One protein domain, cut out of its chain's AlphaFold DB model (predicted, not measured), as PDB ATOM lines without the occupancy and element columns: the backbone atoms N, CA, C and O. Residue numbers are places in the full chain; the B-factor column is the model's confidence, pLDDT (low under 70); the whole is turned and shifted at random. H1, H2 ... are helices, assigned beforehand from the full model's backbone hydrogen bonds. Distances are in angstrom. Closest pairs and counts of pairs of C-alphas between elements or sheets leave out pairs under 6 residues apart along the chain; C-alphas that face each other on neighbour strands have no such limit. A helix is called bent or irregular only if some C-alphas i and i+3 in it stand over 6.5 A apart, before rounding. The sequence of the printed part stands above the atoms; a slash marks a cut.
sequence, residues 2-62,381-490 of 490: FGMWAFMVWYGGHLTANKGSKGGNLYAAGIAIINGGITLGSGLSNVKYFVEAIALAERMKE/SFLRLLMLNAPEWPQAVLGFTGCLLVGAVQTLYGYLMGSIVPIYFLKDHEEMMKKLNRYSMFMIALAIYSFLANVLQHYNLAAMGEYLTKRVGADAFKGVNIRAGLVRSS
ATOM      1  N   PHE A   2     166.370 150.347 163.709       86.56
ATOM      2  CA  PHE A   2     166.925 151.152 164.818       86.56
ATOM      3  C   PHE A   2     167.841 152.307 164.378       86.56
ATOM      4  O   PHE A   2     167.716 153.410 164.898       86.56
ATOM      5  N   GLY A   3     168.689 152.105 163.362       87.00
ATOM      6  CA  GLY A   3     169.517 153.185 162.801       87.00
ATOM      7  C   GLY A   3     168.708 154.314 162.145       87.00
ATOM      8  O   GLY A   3     169.055 155.482 162.282       87.00
ATOM      9  N   MET A   4     167.582 153.987 161.500       87.19
ATOM     10  CA  MET A   4     166.678 154.983 160.909       87.19
ATOM     11  C   MET A   4     165.996 155.819 161.996       87.19
ATOM     12  O   MET A   4     165.922 157.038 161.884       87.19
ATOM     13  N   TRP A   5     165.576 155.173 163.085       86.94
ATOM     14  CA  TRP A   5     165.056 155.859 164.265       86.94
ATOM     15  C   TRP A   5     166.102 156.746 164.941       86.94
ATOM     16  O   TRP A   5     165.795 157.884 165.277       86.94
ATOM     17  N   ALA A   6     167.342 156.271 165.093       89.69
ATOM     18  CA  ALA A   6     168.432 157.078 165.640       89.69
ATOM     19  C   ALA A   6     168.657 158.360 164.821       89.69
ATOM     20  O   ALA A   6     168.786 159.447 165.394       89.69
ATOM     21  N   PHE A   7     168.633 158.239 163.489       89.12
ATOM     22  CA  PHE A   7     168.745 159.367 162.569       89.12
ATOM     23  C   PHE A   7     167.550 160.323 162.670       89.12
ATOM     24  O   PHE A   7     167.745 161.530 162.797       89.12
ATOM     25  N   MET A   8     166.317 159.804 162.679       87.19
ATOM     26  CA  MET A   8     165.104 160.620 162.814       87.19
ATOM     27  C   MET A   8     165.054 161.389 164.135       87.19
ATOM     28  O   MET A   8     164.622 162.536 164.151       87.19
ATOM     29  N   VAL A   9     165.507 160.784 165.233       87.12
ATOM     30  CA  VAL A   9     165.542 161.425 166.557       87.12
ATOM     31  C   VAL A   9     166.584 162.541 166.602       87.12
ATOM     32  O   VAL A   9     166.308 163.631 167.102       87.12
ATOM     33  N   TRP A  10     167.765 162.300 166.032       88.44
ATOM     34  CA  TRP A  10     168.827 163.301 165.934       88.44
ATOM     35  C   TRP A  10     168.425 164.480 165.035       88.44
ATOM     36  O   TRP A  10     168.471 165.641 165.447       88.44
ATOM     37  N   TYR A  11     167.953 164.180 163.822       87.81
ATOM     38  CA  TYR A  11     167.527 165.189 162.857       87.81
ATOM     39  C   TYR A  11     166.263 165.928 163.317       87.81
ATOM     40  O   TYR A  11     166.144 167.141 163.139       87.81
ATOM     41  N   GLY A  12     165.335 165.221 163.964       86.00
ATOM     42  CA  GLY A  12     164.108 165.802 164.499       86.00
ATOM     43  C   GLY A  12     164.357 166.781 165.641       86.00
ATOM     44  O   GLY A  12     163.700 167.823 165.705       86.00
ATOM     45  N   GLY A  13     165.363 166.520 166.481       83.31
ATOM     46  CA  GLY A  13     165.855 167.498 167.450       83.31
ATOM     47  C   GLY A  13     166.349 168.776 166.773       83.31
ATOM     48  O   GLY A  13     165.910 169.872 167.123       83.31
ATOM     49  N   HIS A  14     167.192 168.635 165.747       84.12
ATOM     50  CA  HIS A  14     167.748 169.774 165.014       84.12
ATOM     51  C   HIS A  14     166.663 170.623 164.328       84.12
ATOM     52  O   HIS A  14     166.714 171.852 164.360       84.12
ATOM     53  N   LEU A  15     165.643 169.985 163.745       84.44
ATOM     54  CA  LEU A  15     164.528 170.680 163.098       84.44
ATOM     55  C   LEU A  15     163.631 171.418 164.106       84.44
ATOM     56  O   LEU A  15     163.135 172.507 163.818       84.44
ATOM     57  N   THR A  16     163.438 170.838 165.292       82.44
ATOM     58  CA  THR A  16     162.657 171.448 166.380       82.44
ATOM     59  C   THR A  16     163.381 172.674 166.941       82.44
ATOM     60  O   THR A  16     162.748 173.707 167.146       82.44
ATOM     61  N   ALA A  17     164.706 172.592 167.108       77.94
ATOM     62  CA  ALA A  17     165.537 173.686 167.612       77.94
ATOM     63  C   ALA A  17     165.693 174.848 166.608       77.94
ATOM     64  O   ALA A  17     165.581 176.005 166.997       77.94
ATOM     65  N   ASN A  18     165.904 174.561 165.315       77.94
ATOM     66  CA  ASN A  18     166.232 175.596 164.321       77.94
ATOM     67  C   ASN A  18     165.033 176.131 163.522       77.94
ATOM     68  O   ASN A  18     165.104 177.234 162.987       77.94
ATOM     69  N   LYS A  19     163.946 175.357 163.382       73.56
ATOM     70  CA  LYS A  19     162.780 175.717 162.544       73.56
ATOM     71  C   LYS A  19     161.456 175.789 163.316       73.56
ATOM     72  O   LYS A  19     160.407 175.905 162.687       73.56
ATOM     73  N   GLY A  20     161.471 175.677 164.650       71.19
ATOM     74  CA  GLY A  20     160.280 175.822 165.505       71.19
ATOM     75  C   GLY A  20     159.151 174.821 165.220       71.19
ATOM     76  O   GLY A  20     157.985 175.089 165.508       71.19
ATOM     77  N   SER A  21     159.463 173.675 164.608       76.69
ATOM     78  CA  SER A  21     158.460 172.664 164.253       76.69
ATOM     79  C   SER A  21     157.963 171.906 165.490       76.69
ATOM     80  O   SER A  21     158.741 171.601 166.388       76.69
ATOM     81  N   LYS A  22     156.670 171.554 165.542       80.56
ATOM     82  CA  LYS A  22     156.093 170.800 166.673       80.56
ATOM     83  C   LYS A  22     156.648 169.370 166.709       80.56
ATOM     84  O   LYS A  22     156.390 168.598 165.785       80.56
ATOM     85  N   GLY A  23     157.320 168.985 167.799       76.75
ATOM     86  CA  GLY A  23     157.937 167.656 167.956       76.75
ATOM     87  C   GLY A  23     156.970 166.475 167.773       76.75
ATOM     88  O   GLY A  23     157.340 165.459 167.187       76.75
ATOM     89  N   GLY A  24     155.698 166.634 168.158       79.31
ATOM     90  CA  GLY A  24     154.659 165.619 167.927       79.31
ATOM     91  C   GLY A  24     154.408 165.308 166.444       79.31
ATOM     92  O   GLY A  24     154.251 164.144 166.084       79.31
ATOM     93  N   ASN A  25     154.452 166.318 165.565       84.31
ATOM     94  CA  ASN A  25     154.264 166.120 164.123       84.31
ATOM     95  C   ASN A  25     155.457 165.387 163.498       84.31
ATOM     96  O   ASN A  25     155.273 164.560 162.609       84.31
ATOM     97  N   LEU A  26     156.674 165.660 163.978       83.56
ATOM     98  CA  LEU A  26     157.878 164.962 163.527       83.56
ATOM     99  C   LEU A  26     157.874 163.495 163.948       83.56
ATOM    100  O   LEU A  26     158.211 162.623 163.150       83.56
ATOM    101  N   TYR A  27     157.461 163.224 165.185       82.62
ATOM    102  CA  TYR A  27     157.325 161.862 165.681       82.62
ATOM    103  C   TYR A  27     156.274 161.077 164.880       82.62
ATOM    104  O   TYR A  27     156.550 159.967 164.424       82.62
ATOM    105  N   ALA A  28     155.109 161.683 164.618       86.38
ATOM    106  CA  ALA A  28     154.062 161.087 163.788       86.38
ATOM    107  C   ALA A  28     154.530 160.825 162.343       86.38
ATOM    108  O   ALA A  28     154.298 159.738 161.810       86.38
ATOM    109  N   ALA A  29     155.240 161.775 161.726       87.69
ATOM    110  CA  ALA A  29     155.818 161.599 160.394       87.69
ATOM    111  C   ALA A  29     156.855 160.462 160.359       87.69
ATOM    112  O   ALA A  29     156.863 159.666 159.422       87.69
ATOM    113  N   GLY A  30     157.687 160.333 161.399       85.62
ATOM    114  CA  GLY A  30     158.650 159.238 161.525       85.62
ATOM    115  C   GLY A  30     157.984 157.861 161.593       85.62
ATOM    116  O   GLY A  30     158.377 156.952 160.861       85.62
ATOM    117  N   ILE A  31     156.921 157.725 162.398       86.44
ATOM    118  CA  ILE A  31     156.117 156.493 162.467       86.44
ATOM    119  C   ILE A  31     155.510 156.162 161.101       86.44
ATOM    120  O   ILE A  31     155.594 155.016 160.660       86.44
ATOM    121  N   ALA A  32     154.922 157.150 160.419       90.38
ATOM    122  CA  ALA A  32     154.288 156.949 159.119       90.38
ATOM    123  C   ALA A  32     155.285 156.457 158.058       90.38
ATOM    124  O   ALA A  32     154.992 155.505 157.338       90.38
ATOM    125  N   ILE A  33     156.482 157.050 157.999       89.94
ATOM    126  CA  ILE A  33     157.536 156.644 157.057       89.94
ATOM    127  C   ILE A  33     157.992 155.205 157.330       89.94
ATOM    128  O   ILE A  33     158.153 154.419 156.398       89.94
ATOM    129  N   ILE A  34     158.193 154.840 158.597       87.12
ATOM    130  CA  ILE A  34     158.708 153.514 158.959       87.12
ATOM    131  C   ILE A  34     157.655 152.431 158.727       87.12
ATOM    132  O   ILE A  34     157.958 151.414 158.103       87.12
ATOM    133  N   ASN A  35     156.414 152.657 159.160       88.50
ATOM    134  CA  ASN A  35     155.323 151.709 158.927       88.50
ATOM    135  C   ASN A  35     154.986 151.597 157.432       88.50
ATOM    136  O   ASN A  35     154.760 150.491 156.938       88.50
ATOM    137  N   GLY A  36     155.017 152.711 156.693       92.25
ATOM    138  CA  GLY A  36     154.881 152.720 155.234       92.25
ATOM    139  C   GLY A  36     155.984 151.911 154.545       92.25
ATOM    140  O   GLY A  36     155.701 151.096 153.672       92.25
ATOM    141  N   GLY A  37     157.235 152.053 154.989       90.00
ATOM    142  CA  GLY A  37     158.357 151.267 154.471       90.00
ATOM    143  C   GLY A  37     158.228 149.765 154.750       90.00
ATOM    144  O   GLY A  37     158.464 148.956 153.854       90.00
ATOM    145  N   ILE A  38     157.821 149.378 155.966       88.00
ATOM    146  CA  ILE A  38     157.625 147.966 156.342       88.00
ATOM    147  C   ILE A  38     156.492 147.338 155.522       88.00
ATOM    148  O   ILE A  38     156.669 146.256 154.961       88.00
ATOM    149  N   THR A  39     155.348 148.020 155.421       91.56
ATOM    150  CA  THR A  39     154.190 147.527 154.655       91.56
ATOM    151  C   THR A  39     154.515 147.393 153.172       91.56
ATOM    152  O   THR A  39     154.234 146.347 152.587       91.56
ATOM    153  N   LEU A  40     155.202 148.376 152.582       92.12
ATOM    154  CA  LEU A  40     155.676 148.298 151.202       92.12
ATOM    155  C   LEU A  40     156.631 147.114 150.991       92.12
ATOM    156  O   LEU A  40     156.459 146.349 150.045       92.12
ATOM    157  N   GLY A  41     157.592 146.914 151.899       89.50
ATOM    158  CA  GLY A  41     158.510 145.773 151.856       89.50
ATOM    159  C   GLY A  41     157.788 144.423 151.915       89.50
ATOM    160  O   GLY A  41     158.085 143.535 151.120       89.50
ATOM    161  N   SER A  42     156.791 144.285 152.798       87.69
ATOM    162  CA  SER A  42     155.965 143.070 152.890       87.69
ATOM    163  C   SER A  42     155.032 142.866 151.690       87.69
ATOM    164  O   SER A  42     154.721 141.736 151.326       87.69
ATOM    165  N   GLY A  43     154.599 143.947 151.037       90.38
ATOM    166  CA  GLY A  43     153.828 143.863 149.798       90.38
ATOM    167  C   GLY A  43     154.686 143.381 148.630       90.38
ATOM    168  O   GLY A  43     154.249 142.542 147.845       90.38
ATOM    169  N   LEU A  44     155.936 143.853 148.547       92.06
ATOM    170  CA  LEU A  44     156.871 143.487 147.481       92.06
ATOM    171  C   LEU A  44     157.227 141.997 147.479       92.06
ATOM    172  O   LEU A  44     157.419 141.434 146.403       92.06
ATOM    173  N   SER A  45     157.249 141.321 148.633       89.88
ATOM    174  CA  SER A  45     157.475 139.869 148.662       89.88
ATOM    175  C   SER A  45     156.386 139.071 147.938       89.88
ATOM    176  O   SER A  45     156.671 137.976 147.457       89.88
ATOM    177  N   ASN A  46     155.176 139.622 147.778       91.00
ATOM    178  CA  ASN A  46     154.098 138.944 147.055       91.00
ATOM    179  C   ASN A  46     154.314 138.923 145.538       91.00
ATOM    180  O   ASN A  46     153.792 138.038 144.863       91.00
ATOM    181  N   VAL A  47     155.115 139.848 144.997       92.31
ATOM    182  CA  VAL A  47     155.435 139.902 143.559       92.31
ATOM    183  C   VAL A  47     156.072 138.593 143.095       92.31
ATOM    184  O   VAL A  47     155.781 138.130 141.996       92.31
ATOM    185  N   LYS A  48     156.874 137.949 143.953       91.94
ATOM    186  CA  LYS A  48     157.469 136.639 143.666       91.94
ATOM    187  C   LYS A  48     156.406 135.595 143.303       91.94
ATOM    188  O   LYS A  48     156.559 134.917 142.292       91.94
ATOM    189  N   TYR A  49     155.326 135.500 144.081       94.00
ATOM    190  CA  TYR A  49     154.256 134.532 143.826       94.00
ATOM    191  C   TYR A  49     153.534 134.806 142.510       94.00
ATOM    192  O   TYR A  49     153.194 133.871 141.796       94.00
ATOM    193  N   PHE A  50     153.346 136.080 142.150       94.56
ATOM    194  CA  PHE A  50     152.772 136.430 140.851       94.56
ATOM    195  C   PHE A  50     153.673 136.001 139.694       94.56
ATOM    196  O   PHE A  50     153.178 135.441 138.722       94.56
ATOM    197  N   VAL A  51     154.987 136.218 139.798       95.12
ATOM    198  CA  VAL A  51     155.937 135.797 138.757       95.12
ATOM    199  C   VAL A  51     155.953 134.272 138.607       95.12
ATOM    200  O   VAL A  51     155.899 133.772 137.487       95.12
ATOM    201  N   GLU A  52     155.971 133.531 139.718       95.44
ATOM    202  CA  GLU A  52     155.896 132.064 139.702       95.44
ATOM    203  C   GLU A  52     154.571 131.567 139.103       95.44
ATOM    204  O   GLU A  52     154.576 130.681 138.248       95.44
ATOM    205  N   ALA A  53     153.443 132.178 139.481       96.69
ATOM    206  CA  ALA A  53     152.128 131.833 138.948       96.69
ATOM    207  C   ALA A  53     152.020 132.098 137.439       96.69
ATOM    208  O   ALA A  53     151.481 131.268 136.714       96.69
ATOM    209  N   ILE A  54     152.566 133.218 136.952       96.19
ATOM    210  CA  ILE A  54     152.585 133.543 135.518       96.19
ATOM    211  C   ILE A  54     153.398 132.502 134.739       96.19
ATOM    212  O   ILE A  54     152.936 132.024 133.706       96.19
ATOM    213  N   ALA A  55     154.566 132.098 135.248       95.38
ATOM    214  CA  ALA A  55     155.405 131.096 134.590       95.38
ATOM    215  C   ALA A  55     154.730 129.713 134.509       95.38
ATOM    216  O   ALA A  55     154.864 129.009 133.508       95.38
ATOM    217  N   LEU A  56     153.988 129.315 135.550       96.00
ATOM    218  CA  LEU A  56     153.193 128.082 135.534       96.00
ATOM    219  C   LEU A  56     152.003 128.189 134.575       96.00
ATOM    220  O   LEU A  56     151.754 127.265 133.801       96.00
ATOM    221  N   ALA A  57     151.312 129.329 134.584       97.12
ATOM    222  CA  ALA A  57     150.184 129.583 133.698       97.12
ATOM    223  C   ALA A  57     150.591 129.540 132.220       97.12
ATOM    224  O   ALA A  57     149.832 129.027 131.404       97.12
ATOM    225  N   GLU A  58     151.787 130.018 131.864       95.31
ATOM    226  CA  GLU A  58     152.305 129.949 130.493       95.31
ATOM    227  C   GLU A  58     152.492 128.499 130.020       95.31
ATOM    228  O   GLU A  58     152.029 128.143 128.938       95.31
ATOM    229  N   ARG A  59     153.069 127.631 130.861       94.25
ATOM    230  CA  ARG A  59     153.223 126.197 130.554       94.25
ATOM    231  C   ARG A  59     151.881 125.478 130.449       94.25
ATOM    232  O   ARG A  59     151.682 124.677 129.541       94.25
ATOM    233  N   MET A  60     150.952 125.766 131.361       96.06
ATOM    234  CA  MET A  60     149.596 125.209 131.293       96.06
ATOM    235  C   MET A  60     148.885 125.659 130.015       96.06
ATOM    236  O   MET A  60     148.259 124.848 129.337       96.06
ATOM    237  N   LYS A  61     149.025 126.938 129.653       95.75
ATOM    238  CA  LYS A  61     148.446 127.499 128.436       95.75
ATOM    239  C   LYS A  61     149.012 126.844 127.179       95.75
ATOM    240  O   LYS A  61     148.240 126.537 126.282       95.75
ATOM    241  N   GLU A  62     150.317 126.573 127.128       94.56
ATOM    242  CA  GLU A  62     150.931 125.848 126.007       94.56
ATOM    243  C   GLU A  62     150.279 124.472 125.786       94.56
ATOM    244  O   GLU A  62     150.019 124.093 124.647       94.56
ATOM    245  N   SER A 381     154.380 112.778 168.877       77.38
ATOM    246  CA  SER A 381     154.504 113.769 169.936       77.38
ATOM    247  C   SER A 381     155.583 114.773 169.532       77.38
ATOM    248  O   SER A 381     156.664 114.390 169.086       77.38
ATOM    249  N   PHE A 382     155.302 116.069 169.688       74.44
ATOM    250  CA  PHE A 382     156.268 117.134 169.387       74.44
ATOM    251  C   PHE A 382     157.598 116.910 170.127       74.44
ATOM    252  O   PHE A 382     158.674 117.125 169.580       74.44
ATOM    253  N   LEU A 383     157.523 116.347 171.338       75.06
ATOM    254  CA  LEU A 383     158.679 115.948 172.134       75.06
ATOM    255  C   LEU A 383     159.546 114.886 171.440       75.06
ATOM    256  O   LEU A 383     160.767 114.965 171.499       75.06
ATOM    257  N   ARG A 384     158.938 113.922 170.740       78.69
ATOM    258  CA  ARG A 384     159.668 112.898 169.981       78.69
ATOM    259  C   ARG A 384     160.419 113.509 168.801       78.69
ATOM    260  O   ARG A 384     161.544 113.102 168.544       78.69
ATOM    261  N   LEU A 385     159.829 114.492 168.120       76.06
ATOM    262  CA  LEU A 385     160.519 115.247 167.067       76.06
ATOM    263  C   LEU A 385     161.686 116.062 167.638       76.06
ATOM    264  O   LEU A 385     162.753 116.103 167.038       76.06
ATOM    265  N   LEU A 386     161.515 116.645 168.824       77.44
ATOM    266  CA  LEU A 386     162.566 117.407 169.497       77.44
ATOM    267  C   LEU A 386     163.707 116.500 169.992       77.44
ATOM    268  O   LEU A 386     164.875 116.862 169.880       77.44
ATOM    269  N   MET A 387     163.400 115.280 170.446       80.88
ATOM    270  CA  MET A 387     164.408 114.275 170.812       80.88
ATOM    271  C   MET A 387     165.265 113.817 169.623       80.88
ATOM    272  O   MET A 387     166.419 113.447 169.824       80.88
ATOM    273  N   LEU A 388     164.761 113.885 168.384       80.12
ATOM    274  CA  LEU A 388     165.570 113.590 167.190       80.12
ATOM    275  C   LEU A 388     166.700 114.605 166.965       80.12
ATOM    276  O   LEU A 388     167.624 114.315 166.208       80.12
ATOM    277  N   ASN A 389     166.644 115.757 167.634       82.62
ATOM    278  CA  ASN A 389     167.638 116.827 167.589       82.62
ATOM    279  C   ASN A 389     168.624 116.792 168.782       82.62
ATOM    280  O   ASN A 389     169.361 117.745 169.026       82.62
ATOM    281  N   ALA A 390     168.641 115.703 169.559       81.44
ATOM    282  CA  ALA A 390     169.544 115.537 170.701       81.44
ATOM    283  C   ALA A 390     171.052 115.734 170.401       81.44
ATOM    284  O   ALA A 390     171.737 116.299 171.256       81.44
ATOM    285  N   PRO A 391     171.617 115.307 169.252       84.19
ATOM    286  CA  PRO A 391     173.053 115.470 169.021       84.19
ATOM    287  C   PRO A 391     173.463 116.920 168.716       84.19
ATOM    288  O   PRO A 391     174.619 117.277 168.929       84.19
ATOM    289  N   GLU A 392     172.530 117.783 168.310       87.25
ATOM    290  CA  GLU A 392     172.753 119.211 168.054       87.25
ATOM    291  C   GLU A 392     172.426 120.114 169.269       87.25
ATOM    292  O   GLU A 392     172.252 121.329 169.133       87.25
ATOM    293  N   TRP A 393     172.369 119.558 170.489       85.19
ATOM    294  CA  TRP A 393     171.995 120.306 171.700       85.19
ATOM    295  C   TRP A 393     172.803 121.597 171.975       85.19
ATOM    296  O   TRP A 393     172.189 122.558 172.448       85.19
ATOM    297  N   PRO A 394     174.116 121.716 171.662       88.31
ATOM    298  CA  PRO A 394     174.851 122.955 171.922       88.31
ATOM    299  C   PRO A 394     174.373 124.101 171.023       88.31
ATOM    300  O   PRO A 394     174.259 125.241 171.471       88.31
ATOM    301  N   GLN A 395     174.041 123.791 169.767       89.38
ATOM    302  CA  GLN A 395     173.493 124.756 168.811       89.38
ATOM    303  C   GLN A 395     172.083 125.177 169.228       89.38
ATOM    304  O   GLN A 395     171.752 126.358 169.167       89.38
ATOM    305  N   ALA A 396     171.277 124.245 169.747       87.94
ATOM    306  CA  ALA A 396     169.965 124.572 170.298       87.94
ATOM    307  C   ALA A 396     170.075 125.554 171.478       87.94
ATOM    308  O   ALA A 396     169.396 126.580 171.488       87.94
ATOM    309  N   VAL A 397     170.969 125.297 172.442       90.88
ATOM    310  CA  VAL A 397     171.179 126.190 173.596       90.88
ATOM    311  C   VAL A 397     171.640 127.579 173.149       90.88
ATOM    312  O   VAL A 397     171.082 128.574 173.607       90.88
ATOM    313  N   LEU A 398     172.597 127.667 172.219       90.88
ATOM    314  CA  LEU A 398     173.066 128.944 171.664       90.88
ATOM    315  C   LEU A 398     171.986 129.687 170.855       90.88
ATOM    316  O   LEU A 398     171.920 130.915 170.883       90.88
ATOM    317  N   GLY A 399     171.113 128.957 170.159       91.88
ATOM    318  CA  GLY A 399     169.959 129.529 169.468       91.88
ATOM    319  C   GLY A 399     168.938 130.119 170.444       91.88
ATOM    320  O   GLY A 399     168.500 131.255 170.268       91.88
ATOM    321  N   PHE A 400     168.602 129.388 171.513       91.75
ATOM    322  CA  PHE A 400     167.652 129.848 172.532       91.75
ATOM    323  C   PHE A 400     168.183 131.020 173.362       91.75
ATOM    324  O   PHE A 400     167.413 131.930 173.679       91.75
ATOM    325  N   THR A 401     169.480 131.059 173.680       92.19
ATOM    326  CA  THR A 401     170.080 132.247 174.306       92.19
ATOM    327  C   THR A 401     170.025 133.449 173.361       92.19
ATOM    328  O   THR A 401     169.673 134.540 173.804       92.19
ATOM    329  N   GLY A 402     170.249 133.250 172.058       91.94
ATOM    330  CA  GLY A 402     170.008 134.262 171.022       91.94
ATOM    331  C   GLY A 402     168.571 134.803 171.035       91.94
ATOM    332  O   GLY A 402     168.384 136.018 171.087       91.94
ATOM    333  N   CYS A 403     167.562 133.926 171.092       92.31
ATOM    334  CA  CYS A 403     166.149 134.322 171.192       92.31
ATOM    335  C   CYS A 403     165.860 135.198 172.421       92.31
ATOM    336  O   CYS A 403     165.109 136.169 172.321       92.31
ATOM    337  N   LEU A 404     166.450 134.876 173.578       94.38
ATOM    338  CA  LEU A 404     166.290 135.677 174.799       94.38
ATOM    339  C   LEU A 404     166.884 137.080 174.634       94.38
ATOM    340  O   LEU A 404     166.250 138.065 175.017       94.38
ATOM    341  N   LEU A 405     168.072 137.181 174.032       93.12
ATOM    342  CA  LEU A 405     168.729 138.463 173.759       93.12
ATOM    343  C   LEU A 405     167.900 139.313 172.787       93.12
ATOM    344  O   LEU A 405     167.669 140.491 173.050       93.12
ATOM    345  N   VAL A 406     167.388 138.719 171.706       92.94
ATOM    346  CA  VAL A 406     166.511 139.413 170.747       92.94
ATOM    347  C   VAL A 406     165.192 139.840 171.401       92.94
ATOM    348  O   VAL A 406     164.737 140.962 171.175       92.94
ATOM    349  N   GLY A 407     164.607 139.020 172.279       93.12
ATOM    350  CA  GLY A 407     163.427 139.400 173.061       93.12
ATOM    351  C   GLY A 407     163.667 140.635 173.940       93.12
ATOM    352  O   GLY A 407     162.831 141.539 173.985       93.12
ATOM    353  N   ALA A 408     164.841 140.730 174.572       92.75
ATOM    354  CA  ALA A 408     165.222 141.890 175.379       92.75
ATOM    355  C   ALA A 408     165.360 143.183 174.548       92.75
ATOM    356  O   ALA A 408     165.021 144.263 175.042       92.75
ATOM    357  N   VAL A 409     165.786 143.086 173.279       92.69
ATOM    358  CA  VAL A 409     165.853 144.236 172.352       92.69
ATOM    359  C   VAL A 409     164.493 144.909 172.209       92.69
ATOM    360  O   VAL A 409     164.420 146.137 172.258       92.69
ATOM    361  N   GLN A 410     163.419 144.130 172.053       88.75
ATOM    362  CA  GLN A 410     162.078 144.671 171.823       88.75
ATOM    363  C   GLN A 410     161.572 145.466 173.035       88.75
ATOM    364  O   GLN A 410     161.025 146.561 172.881       88.75
ATOM    365  N   THR A 411     161.811 144.953 174.245       93.31
ATOM    366  CA  THR A 411     161.469 145.638 175.499       93.31
ATOM    367  C   THR A 411     162.266 146.931 175.663       93.31
ATOM    368  O   THR A 411     161.696 147.980 175.974       93.31
ATOM    369  N   LEU A 412     163.577 146.890 175.402       92.00
ATOM    370  CA  LEU A 412     164.442 148.064 175.505       92.00
ATOM    371  C   LEU A 412     164.080 149.134 174.467       92.00
ATOM    372  O   LEU A 412     164.067 150.323 174.778       92.00
ATOM    373  N   TYR A 413     163.727 148.721 173.252       89.69
ATOM    374  CA  TYR A 413     163.234 149.616 172.213       89.69
ATOM    375  C   TYR A 413     161.944 150.332 172.633       89.69
ATOM    376  O   TYR A 413     161.858 151.555 172.498       89.69
ATOM    377  N   GLY A 414     160.969 149.602 173.188       89.94
ATOM    378  CA  GLY A 414     159.727 150.190 173.700       89.94
ATOM    379  C   GLY A 414     159.987 151.238 174.786       89.94
ATOM    380  O   GLY A 414     159.441 152.341 174.730       89.94
ATOM    381  N   TYR A 415     160.894 150.934 175.716       92.25
ATOM    382  CA  TYR A 415     161.317 151.872 176.756       92.25
ATOM    383  C   TYR A 415     161.986 153.134 176.186       92.25
ATOM    384  O   TYR A 415     161.636 154.254 176.571       92.25
ATOM    385  N   LEU A 416     162.930 152.975 175.251       89.88
ATOM    386  CA  LEU A 416     163.625 154.104 174.628       89.88
ATOM    387  C   LEU A 416     162.650 154.996 173.849       89.88
ATOM    388  O   LEU A 416     162.717 156.217 173.973       89.88
ATOM    389  N   MET A 417     161.710 154.407 173.104       86.38
ATOM    390  CA  MET A 417     160.676 155.163 172.391       86.38
ATOM    391  C   MET A 417     159.749 155.923 173.335       86.38
ATOM    392  O   MET A 417     159.518 157.112 173.120       86.38
ATOM    393  N   GLY A 418     159.278 155.279 174.407       87.19
ATOM    394  CA  GLY A 418     158.454 155.936 175.424       87.19
ATOM    395  C   GLY A 418     159.176 157.094 176.121       87.19
ATOM    396  O   GLY A 418     158.558 158.105 176.437       87.19
ATOM    397  N   SER A 419     160.498 156.987 176.289       87.62
ATOM    398  CA  SER A 419     161.331 158.027 176.906       87.62
ATOM    399  C   SER A 419     161.596 159.229 175.991       87.62
ATOM    400  O   SER A 419     161.823 160.330 176.484       87.62
ATOM    401  N   ILE A 420     161.568 159.045 174.666       86.38
ATOM    402  CA  ILE A 420     161.844 160.106 173.682       86.38
ATOM    403  C   ILE A 420     160.670 161.086 173.545       86.38
ATOM    404  O   ILE A 420     160.890 162.287 173.396       86.38
ATOM    405  N   VAL A 421     159.428 160.601 173.626       84.50
ATOM    406  CA  VAL A 421     158.214 161.426 173.480       84.50
ATOM    407  C   VAL A 421     158.181 162.635 174.433       84.50
ATOM    408  O   VAL A 421     158.031 163.749 173.935       84.50
ATOM    409  N   PRO A 422     158.363 162.497 175.764       85.56
ATOM    410  CA  PRO A 422     158.331 163.643 176.677       85.56
ATOM    411  C   PRO A 422     159.498 164.621 176.472       85.56
ATOM    412  O   PRO A 422     159.358 165.806 176.766       85.56
ATOM    413  N   ILE A 423     160.635 164.162 175.933       85.12
ATOM    414  CA  ILE A 423     161.817 165.008 175.690       85.12
ATOM    415  C   ILE A 423     161.523 166.060 174.614       85.12
ATOM    416  O   ILE A 423     161.988 167.189 174.733       85.12
ATOM    417  N   TYR A 424     160.690 165.738 173.621       80.56
ATOM    418  CA  TYR A 424     160.254 166.691 172.593       80.56
ATOM    419  C   TYR A 424     159.344 167.818 173.110       80.56
ATOM    420  O   TYR A 424     159.114 168.782 172.384       80.56
ATOM    421  N   PHE A 425     158.824 167.712 174.336       81.56
ATOM    422  CA  PHE A 425     157.995 168.742 174.971       81.56
ATOM    423  C   PHE A 425     158.771 169.605 175.986       81.56
ATOM    424  O   PHE A 425     158.170 170.443 176.661       81.56
ATOM    425  N   LEU A 426     160.093 169.422 176.107       82.12
ATOM    426  CA  LEU A 426     160.939 170.269 176.954       82.12
ATOM    427  C   LEU A 426     161.019 171.696 176.388       82.12
ATOM    428  O   LEU A 426     161.208 171.890 175.191       82.12
ATOM    429  N   LYS A 427     160.888 172.699 177.270       72.44
ATOM    430  CA  LYS A 427     160.942 174.128 176.902       72.44
ATOM    431  C   LYS A 427     162.363 174.629 176.612       72.44
ATOM    432  O   LYS A 427     162.510 175.630 175.923       72.44
ATOM    433  N   ASP A 428     163.382 173.953 177.142       84.06
ATOM    434  CA  ASP A 428     164.793 174.276 176.917       84.06
ATOM    435  C   ASP A 428     165.334 173.492 175.708       84.06
ATOM    436  O   ASP A 428     165.442 172.260 175.735       84.06
ATOM    437  N   HIS A 429     165.663 174.214 174.634       77.69
ATOM    438  CA  HIS A 429     166.149 173.632 173.385       77.69
ATOM    439  C   HIS A 429     167.570 173.054 173.489       77.69
ATOM    440  O   HIS A 429     167.858 172.057 172.818       77.69
ATOM    441  N   GLU A 430     168.445 173.606 174.335       80.31
ATOM    442  CA  GLU A 430     169.799 173.069 174.525       80.31
ATOM    443  C   GLU A 430     169.757 171.765 175.328       80.31
ATOM    444  O   GLU A 430     170.399 170.768 174.966       80.31
ATOM    445  N   GLU A 431     168.934 171.728 176.381       83.69
ATOM    446  CA  GLU A 431     168.740 170.525 177.191       83.69
ATOM    447  C   GLU A 431     168.068 169.399 176.384       83.69
ATOM    448  O   GLU A 431     168.480 168.233 176.458       83.69
ATOM    449  N   MET A 432     167.078 169.747 175.556       83.31
ATOM    450  CA  MET A 432     166.404 168.830 174.637       83.31
ATOM    451  C   MET A 432     167.394 168.183 173.656       83.31
ATOM    452  O   MET A 432     167.427 166.955 173.543       83.31
ATOM    453  N   MET A 433     168.243 168.975 172.990       82.25
ATOM    454  CA  MET A 433     169.236 168.468 172.032       82.25
ATOM    455  C   MET A 433     170.269 167.552 172.691       82.25
ATOM    456  O   MET A 433     170.603 166.492 172.154       82.25
ATOM    457  N   LYS A 434     170.743 167.904 173.893       86.94
ATOM    458  CA  LYS A 434     171.700 167.081 174.646       86.94
ATOM    459  C   LYS A 434     171.104 165.730 175.047       86.94
ATOM    460  O   LYS A 434     171.800 164.712 174.982       86.94
ATOM    461  N   LYS A 435     169.823 165.698 175.435       86.88
ATOM    462  CA  LYS A 435     169.097 164.454 175.736       86.88
ATOM    463  C   LYS A 435     168.846 163.638 174.462       86.88
ATOM    464  O   LYS A 435     169.228 162.472 174.433       86.88
ATOM    465  N   LEU A 436     168.311 164.231 173.392       86.12
ATOM    466  CA  LEU A 436     168.043 163.544 172.114       86.12
ATOM    467  C   LEU A 436     169.302 162.915 171.502       86.12
ATOM    468  O   LEU A 436     169.262 161.756 171.091       86.12
ATOM    469  N   ASN A 437     170.438 163.618 171.520       87.50
ATOM    470  CA  ASN A 437     171.713 163.075 171.041       87.50
ATOM    471  C   ASN A 437     172.162 161.856 171.859       87.50
ATOM    472  O   ASN A 437     172.616 160.863 171.296       87.50
ATOM    473  N   ARG A 438     171.978 161.889 173.185       88.94
ATOM    474  CA  ARG A 438     172.286 160.750 174.061       88.94
ATOM    475  C   ARG A 438     171.400 159.539 173.751       88.94
ATOM    476  O   ARG A 438     171.912 158.430 173.636       88.94
ATOM    477  N   TYR A 439     170.097 159.747 173.566       89.38
ATOM    478  CA  TYR A 439     169.165 158.676 173.193       89.38
ATOM    479  C   TYR A 439     169.411 158.136 171.775       89.38
ATOM    480  O   TYR A 439     169.291 156.932 171.559       89.38
ATOM    481  N   SER A 440     169.829 158.978 170.825       89.56
ATOM    482  CA  SER A 440     170.233 158.542 169.479       89.56
ATOM    483  C   SER A 440     171.455 157.610 169.525       89.56
ATOM    484  O   SER A 440     171.440 156.547 168.903       89.56
ATOM    485  N   MET A 441     172.460 157.917 170.355       90.44
ATOM    486  CA  MET A 441     173.611 157.026 170.565       90.44
ATOM    487  C   MET A 441     173.205 155.683 171.189       90.44
ATOM    488  O   MET A 441     173.693 154.637 170.756       90.44
ATOM    489  N   PHE A 442     172.268 155.678 172.148       91.81
ATOM    490  CA  PHE A 442     171.717 154.430 172.692       91.81
ATOM    491  C   PHE A 442     170.974 153.601 171.634       91.81
ATOM    492  O   PHE A 442     171.099 152.379 171.628       91.81
ATOM    493  N   MET A 443     170.261 154.237 170.699       89.94
ATOM    494  CA  MET A 443     169.603 153.539 169.585       89.94
ATOM    495  C   MET A 443     170.602 152.918 168.598       89.94
ATOM    496  O   MET A 443     170.358 151.823 168.095       89.94
ATOM    497  N   ILE A 444     171.735 153.577 168.334       92.75
ATOM    498  CA  ILE A 444     172.809 153.016 167.497       92.75
ATOM    499  C   ILE A 444     173.456 151.815 168.193       92.75
ATOM    500  O   ILE A 444     173.629 150.768 167.570       92.75
ATOM    501  N   ALA A 445     173.755 151.927 169.491       92.81
ATOM    502  CA  ALA A 445     174.273 150.808 170.277       92.81
ATOM    503  C   ALA A 445     173.298 149.617 170.276       92.81
ATOM    504  O   ALA A 445     173.708 148.472 170.072       92.81
ATOM    505  N   LEU A 446     171.996 149.891 170.407       92.56
ATOM    506  CA  LEU A 446     170.948 148.879 170.319       92.56
ATOM    507  C   LEU A 446     170.862 148.237 168.926       92.56
ATOM    508  O   LEU A 446     170.608 147.039 168.825       92.56
ATOM    509  N   ALA A 447     171.117 148.994 167.854       92.38
ATOM    510  CA  ALA A 447     171.166 148.462 166.493       92.38
ATOM    511  C   ALA A 447     172.292 147.429 166.316       92.38
ATOM    512  O   ALA A 447     172.055 146.357 165.760       92.38
ATOM    513  N   ILE A 448     173.493 147.733 166.819       93.25
ATOM    514  CA  ILE A 448     174.653 146.829 166.763       93.25
ATOM    515  C   ILE A 448     174.394 145.582 167.612       93.25
ATOM    516  O   ILE A 448     174.597 144.460 167.149       93.25
ATOM    517  N   TYR A 449     173.889 145.766 168.834       92.88
ATOM    518  CA  TYR A 449     173.526 144.658 169.714       92.88
ATOM    519  C   TYR A 449     172.466 143.748 169.077       92.88
ATOM    520  O   TYR A 449     172.629 142.529 169.051       92.88
ATOM    521  N   SER A 450     171.416 144.331 168.492       92.75
ATOM    522  CA  SER A 450     170.371 143.581 167.795       92.75
ATOM    523  C   SER A 450     170.916 142.806 166.597       92.75
ATOM    524  O   SER A 450     170.509 141.667 166.385       92.75
ATOM    525  N   PHE A 451     171.847 143.376 165.827       93.31
ATOM    526  CA  PHE A 451     172.482 142.669 164.717       93.31
ATOM    527  C   PHE A 451     173.221 141.413 165.198       93.31
ATOM    528  O   PHE A 451     172.980 140.324 164.681       93.31
ATOM    529  N   LEU A 452     174.052 141.539 166.237       92.38
ATOM    530  CA  LEU A 452     174.799 140.411 166.802       92.38
ATOM    531  C   LEU A 452     173.874 139.335 167.387       92.38
ATOM    532  O   LEU A 452     174.072 138.146 167.132       92.38
ATOM    533  N   ALA A 453     172.839 139.746 168.126       92.62
ATOM    534  CA  ALA A 453     171.861 138.829 168.705       92.62
ATOM    535  C   ALA A 453     171.074 138.066 167.621       92.62
ATOM    536  O   ALA A 453     170.902 136.853 167.730       92.62
ATOM    537  N   ASN A 454     170.666 138.747 166.544       92.56
ATOM    538  CA  ASN A 454     169.965 138.123 165.418       92.56
ATOM    539  C   ASN A 454     170.853 137.134 164.652       92.56
ATOM    540  O   ASN A 454     170.385 136.054 164.296       92.56
ATOM    541  N   VAL A 455     172.128 137.465 164.414       93.69
ATOM    542  CA  VAL A 455     173.076 136.537 163.769       93.69
ATOM    543  C   VAL A 455     173.236 135.272 164.611       93.69
ATOM    544  O   VAL A 455     173.130 134.170 164.077       93.69
ATOM    545  N   LEU A 456     173.417 135.421 165.928       91.38
ATOM    546  CA  LEU A 456     173.538 134.287 166.842       91.38
ATOM    547  C   LEU A 456     172.270 133.418 166.844       91.38
ATOM    548  O   LEU A 456     172.369 132.196 166.764       91.38
ATOM    549  N   GLN A 457     171.084 134.031 166.894       93.62
ATOM    550  CA  GLN A 457     169.811 133.311 166.868       93.62
ATOM    551  C   GLN A 457     169.607 132.555 165.546       93.62
ATOM    552  O   GLN A 457     169.404 131.340 165.548       93.62
ATOM    553  N   HIS A 458     169.642 133.261 164.411       92.62
ATOM    554  CA  HIS A 458     169.261 132.688 163.121       92.62
ATOM    555  C   HIS A 458     170.255 131.645 162.625       92.62
ATOM    556  O   HIS A 458     169.825 130.620 162.105       92.62
ATOM    557  N   TYR A 459     171.559 131.858 162.817       94.06
ATOM    558  CA  TYR A 459     172.571 130.896 162.385       94.06
ATOM    559  C   TYR A 459     172.422 129.554 163.113       94.06
ATOM    560  O   TYR A 459     172.337 128.505 162.476       94.06
ATOM    561  N   ASN A 460     172.335 129.585 164.446       92.31
ATOM    562  CA  ASN A 460     172.269 128.365 165.248       92.31
ATOM    563  C   ASN A 460     170.949 127.605 165.044       92.31
ATOM    564  O   ASN A 460     170.962 126.377 164.961       92.31
ATOM    565  N   LEU A 461     169.820 128.313 164.901       91.38
ATOM    566  CA  LEU A 461     168.529 127.681 164.607       91.38
ATOM    567  C   LEU A 461     168.446 127.139 163.173       91.38
ATOM    568  O   LEU A 461     167.850 126.083 162.964       91.38
ATOM    569  N   ALA A 462     169.045 127.820 162.190       92.44
ATOM    570  CA  ALA A 462     169.081 127.345 160.806       92.44
ATOM    571  C   ALA A 462     169.939 126.081 160.667       92.44
ATOM    572  O   ALA A 462     169.474 125.098 160.094       92.44
ATOM    573  N   ALA A 463     171.141 126.076 161.255       90.12
ATOM    574  CA  ALA A 463     172.014 124.905 161.268       90.12
ATOM    575  C   ALA A 463     171.313 123.699 161.914       90.12
ATOM    576  O   ALA A 463     171.240 122.626 161.315       90.12
ATOM    577  N   MET A 464     170.709 123.899 163.090       90.12
ATOM    578  CA  MET A 464     169.904 122.882 163.772       90.12
ATOM    579  C   MET A 464     168.783 122.331 162.867       90.12
ATOM    580  O   MET A 464     168.609 121.116 162.750       90.12
ATOM    581  N   GLY A 465     168.030 123.211 162.199       89.06
ATOM    582  CA  GLY A 465     166.937 122.823 161.303       89.06
ATOM    583  C   GLY A 465     167.400 122.029 160.078       89.06
ATOM    584  O   GLY A 465     166.743 121.061 159.685       89.06
ATOM    585  N   GLU A 466     168.542 122.389 159.492       91.06
ATOM    586  CA  GLU A 466     169.113 121.700 158.333       91.06
ATOM    587  C   GLU A 466     169.565 120.276 158.687       91.06
ATOM    588  O   GLU A 466     169.211 119.320 157.988       91.06
ATOM    589  N   TYR A 467     170.277 120.105 159.807       88.25
ATOM    590  CA  TYR A 467     170.709 118.782 160.272       88.25
ATOM    591  C   TYR A 467     169.525 117.865 160.585       88.25
ATOM    592  O   TYR A 467     169.523 116.698 160.175       88.25
ATOM    593  N   LEU A 468     168.488 118.398 161.237       87.31
ATOM    594  CA  LEU A 468     167.264 117.654 161.513       87.31
ATOM    595  C   LEU A 468     166.553 117.238 160.218       87.31
ATOM    596  O   LEU A 468     166.200 116.069 160.060       87.31
ATOM    597  N   THR A 469     166.391 118.165 159.270       88.56
ATOM    598  CA  THR A 469     165.733 117.898 157.978       88.56
ATOM    599  C   THR A 469     166.481 116.824 157.190       88.56
ATOM    600  O   THR A 469     165.868 115.887 156.677       88.56
ATOM    601  N   LYS A 470     167.816 116.894 157.159       88.06
ATOM    602  CA  LYS A 470     168.665 115.889 156.509       88.06
ATOM    603  C   LYS A 470     168.515 114.505 157.146       88.06
ATOM    604  O   LYS A 470     168.443 113.509 156.424       88.06
ATOM    605  N   ARG A 471     168.444 114.427 158.480       86.00
ATOM    606  CA  ARG A 471     168.271 113.164 159.218       86.00
ATOM    607  C   ARG A 471     166.898 112.548 158.958       86.00
ATOM    608  O   ARG A 471     166.823 111.388 158.566       86.00
ATOM    609  N   VAL A 472     165.835 113.340 159.090       86.12
ATOM    610  CA  VAL A 472     164.459 112.889 158.828       86.12
ATOM    611  C   VAL A 472     164.300 112.433 157.376       86.12
ATOM    612  O   VAL A 472     163.715 111.380 157.136       86.12
ATOM    613  N   GLY A 473     164.867 113.165 156.411       85.69
ATOM    614  CA  GLY A 473     164.851 112.770 155.000       85.69
ATOM    615  C   GLY A 473     165.573 111.444 154.741       85.69
ATOM    616  O   GLY A 473     165.046 110.576 154.043       85.69
ATOM    617  N   ALA A 474     166.748 111.244 155.346       84.75
ATOM    618  CA  ALA A 474     167.499 109.995 155.222       84.75
ATOM    619  C   ALA A 474     166.762 108.800 155.852       84.75
ATOM    620  O   ALA A 474     166.726 107.718 155.262       84.75
ATOM    621  N   ASP A 475     166.150 108.986 157.024       83.69
ATOM    622  CA  ASP A 475     165.402 107.935 157.716       83.69
ATOM    623  C   ASP A 475     164.087 107.598 156.998       83.69
ATOM    624  O   ASP A 475     163.737 106.421 156.881       83.69
ATOM    625  N   ALA A 476     163.398 108.596 156.434       83.00
ATOM    626  CA  ALA A 476     162.223 108.382 155.592       83.00
ATOM    627  C   ALA A 476     162.574 107.556 154.343       83.00
ATOM    628  O   ALA A 476     161.897 106.571 154.044       83.00
ATOM    629  N   PHE A 477     163.672 107.892 153.660       79.38
ATOM    630  CA  PHE A 477     164.128 107.152 152.481       79.38
ATOM    631  C   PHE A 477     164.524 105.704 152.817       79.38
ATOM    632  O   PHE A 477     164.152 104.769 152.105       79.38
ATOM    633  N   LYS A 478     165.221 105.486 153.943       79.44
ATOM    634  CA  LYS A 478     165.527 104.135 154.445       79.44
ATOM    635  C   LYS A 478     164.258 103.346 154.771       79.44
ATOM    636  O   LYS A 478     164.167 102.179 154.400       79.44
ATOM    637  N   GLY A 479     163.277 103.971 155.421       75.69
ATOM    638  CA  GLY A 479     162.000 103.339 155.753       75.69
ATOM    639  C   GLY A 479     161.223 102.882 154.517       75.69
ATOM    640  O   GLY A 479     160.704 101.767 154.500       75.69
ATOM    641  N   VAL A 480     161.196 103.702 153.461       74.62
ATOM    642  CA  VAL A 480     160.572 103.345 152.175       74.62
ATOM    643  C   VAL A 480     161.285 102.156 151.526       74.62
ATOM    644  O   VAL A 480     160.622 101.201 151.127       74.62
ATOM    645  N   ASN A 481     162.621 102.149 151.494       66.81
ATOM    646  CA  ASN A 481     163.386 101.043 150.905       66.81
ATOM    647  C   ASN A 481     163.247  99.727 151.679       66.81
ATOM    648  O   ASN A 481     163.143  98.670 151.061       66.81
ATOM    649  N   ILE A 482     163.201  99.766 153.013       67.44
ATOM    650  CA  ILE A 482     162.978  98.563 153.834       67.44
ATOM    651  C   ILE A 482     161.576  97.997 153.578       67.44
ATOM    652  O   ILE A 482     161.409  96.786 153.448       67.44
ATOM    653  N   ARG A 483     160.569  98.867 153.442       54.94
ATOM    654  CA  ARG A 483     159.196  98.452 153.135       54.94
ATOM    655  C   ARG A 483     159.074  97.890 151.715       54.94
ATOM    656  O   ARG A 483     158.422  96.870 151.534       54.94
ATOM    657  N   ALA A 484     159.757  98.488 150.739       54.56
ATOM    658  CA  ALA A 484     159.836  97.970 149.371       54.56
ATOM    659  C   ALA A 484     160.591  96.627 149.285       54.56
ATOM    660  O   ALA A 484     160.226  95.768 148.486       54.56
ATOM    661  N   GLY A 485     161.613  96.421 150.124       48.06
ATOM    662  CA  GLY A 485     162.336  95.151 150.234       48.06
ATOM    663  C   GLY A 485     161.495  94.034 150.854       48.06
ATOM    664  O   GLY A 485     161.493  92.924 150.337       48.06
ATOM    665  N   LEU A 486     160.725  94.343 151.903       50.34
ATOM    666  CA  LEU A 486     159.827  93.381 152.549       50.34
ATOM    667  C   LEU A 486     158.663  92.958 151.640       50.34
ATOM    668  O   LEU A 486     158.342  91.777 151.602       50.34
ATOM    669  N   VAL A 487     158.097  93.887 150.860       50.03
ATOM    670  CA  VAL A 487     157.025  93.601 149.880       50.03
ATOM    671  C   VAL A 487     157.527  92.780 148.685       50.03
ATOM    672  O   VAL A 487     156.743  92.084 148.058       50.03
ATOM    673  N   ARG A 488     158.827  92.818 148.365       43.25
ATOM    674  CA  ARG A 488     159.432  91.932 147.351       43.25
ATOM    675  C   ARG A 488     159.793  90.540 147.881       43.25
ATOM    676  O   ARG A 488     160.098  89.668 147.075       43.25
ATOM    677  N   SER A 489     159.819  90.348 149.202       40.28
ATOM    678  CA  SER A 489     160.161  89.069 149.849       40.28
ATOM    679  C   SER A 489     158.955  88.271 150.358       40.28
ATOM    680  O   SER A 489     159.134  87.148 150.822       40.28
ATOM    681  N   SER A 490     157.757  88.856 150.298       37.66
ATOM    682  CA  SER A 490     156.458  88.229 150.574       37.66
ATOM    683  C   SER A 490     155.713  88.003 149.273       37.66
ATOM    684  O   SER A 490     155.100  86.927 149.131       37.66
TER     685      SER A 490
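AT A GLANCE: This is residues 2 to 62 and 381 to 490 of the 490 residues of an uncharacterized protein of Vanilla planifolia (UniProt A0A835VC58). Two helical hairpins meet near their turns and open as a large V: H4 and H5 run side by side as one arm, while H2 runs away from them as the other, with the short H1 packed between H2 and H5 near the closed end. Residues 35 to 62 of H2 stick out at one tip of the V and residues 473 to 490 at the other, while the small H3 lies by the start of H4. The printed part has 171 residues with five named helices, H1 to H5 in chain order, and no named strand; the class is all helix. It is extended, with a radius of gyration of the C-alphas of 25.8 A, and flat, spanning 90 by 51 by 23 A.

IN THESE COORDINATES: H1, residues 2 to 19, begins at C-alpha 2 (166.925, 151.152, 164.818) and is 25.0 A long. H2, residues 23 to 62, is 59.6 A long. H3 is residues 382 to 387, 8.7 A. H4, residues 390 to 423, is 50.3 A long and irregular, with C-alphas 391 and 394 8.2 A apart; it has a kink of 32 degrees near residue 397. H5, residues 429 to 489, is 88.0 A long and ends at C-alpha 489 (160.161, 89.069, 149.849).

HOW THE PARTS SIT: H1 and H2 form a hairpin at a steep tilt of 41 degrees; H2 touches H1 with residues 23 to 30 alone, closest at the C-alphas of Thr 16 and Gly 23, 6.3 A. H5 touches H1 with residues 429 to 447 alone, closest at the C-alphas of Ala 6 and Ser 440, 4.5 A. H4 and H5 form a hairpin at a shallow tilt of 27 degrees, closest at the C-alphas of Gly 402 and Gln 457, 4.3 A. H2 and H5 are apart. Every O i to N i+4 pair is within hydrogen-bond range in H1, H3 and H5, against 32 of 36 in H2 and 23 of 30 in H4.

THE WHOLE: The C-alphas farthest apart, of Asp 428 and Ser 490, are 90.4 A apart. Residues 63 to 380 are not printed, and C-alphas 62 and 381 are 45.7 A apart across that cut. The links printed whole are tight. The pLDDT is under 70 at residues 481 to 490.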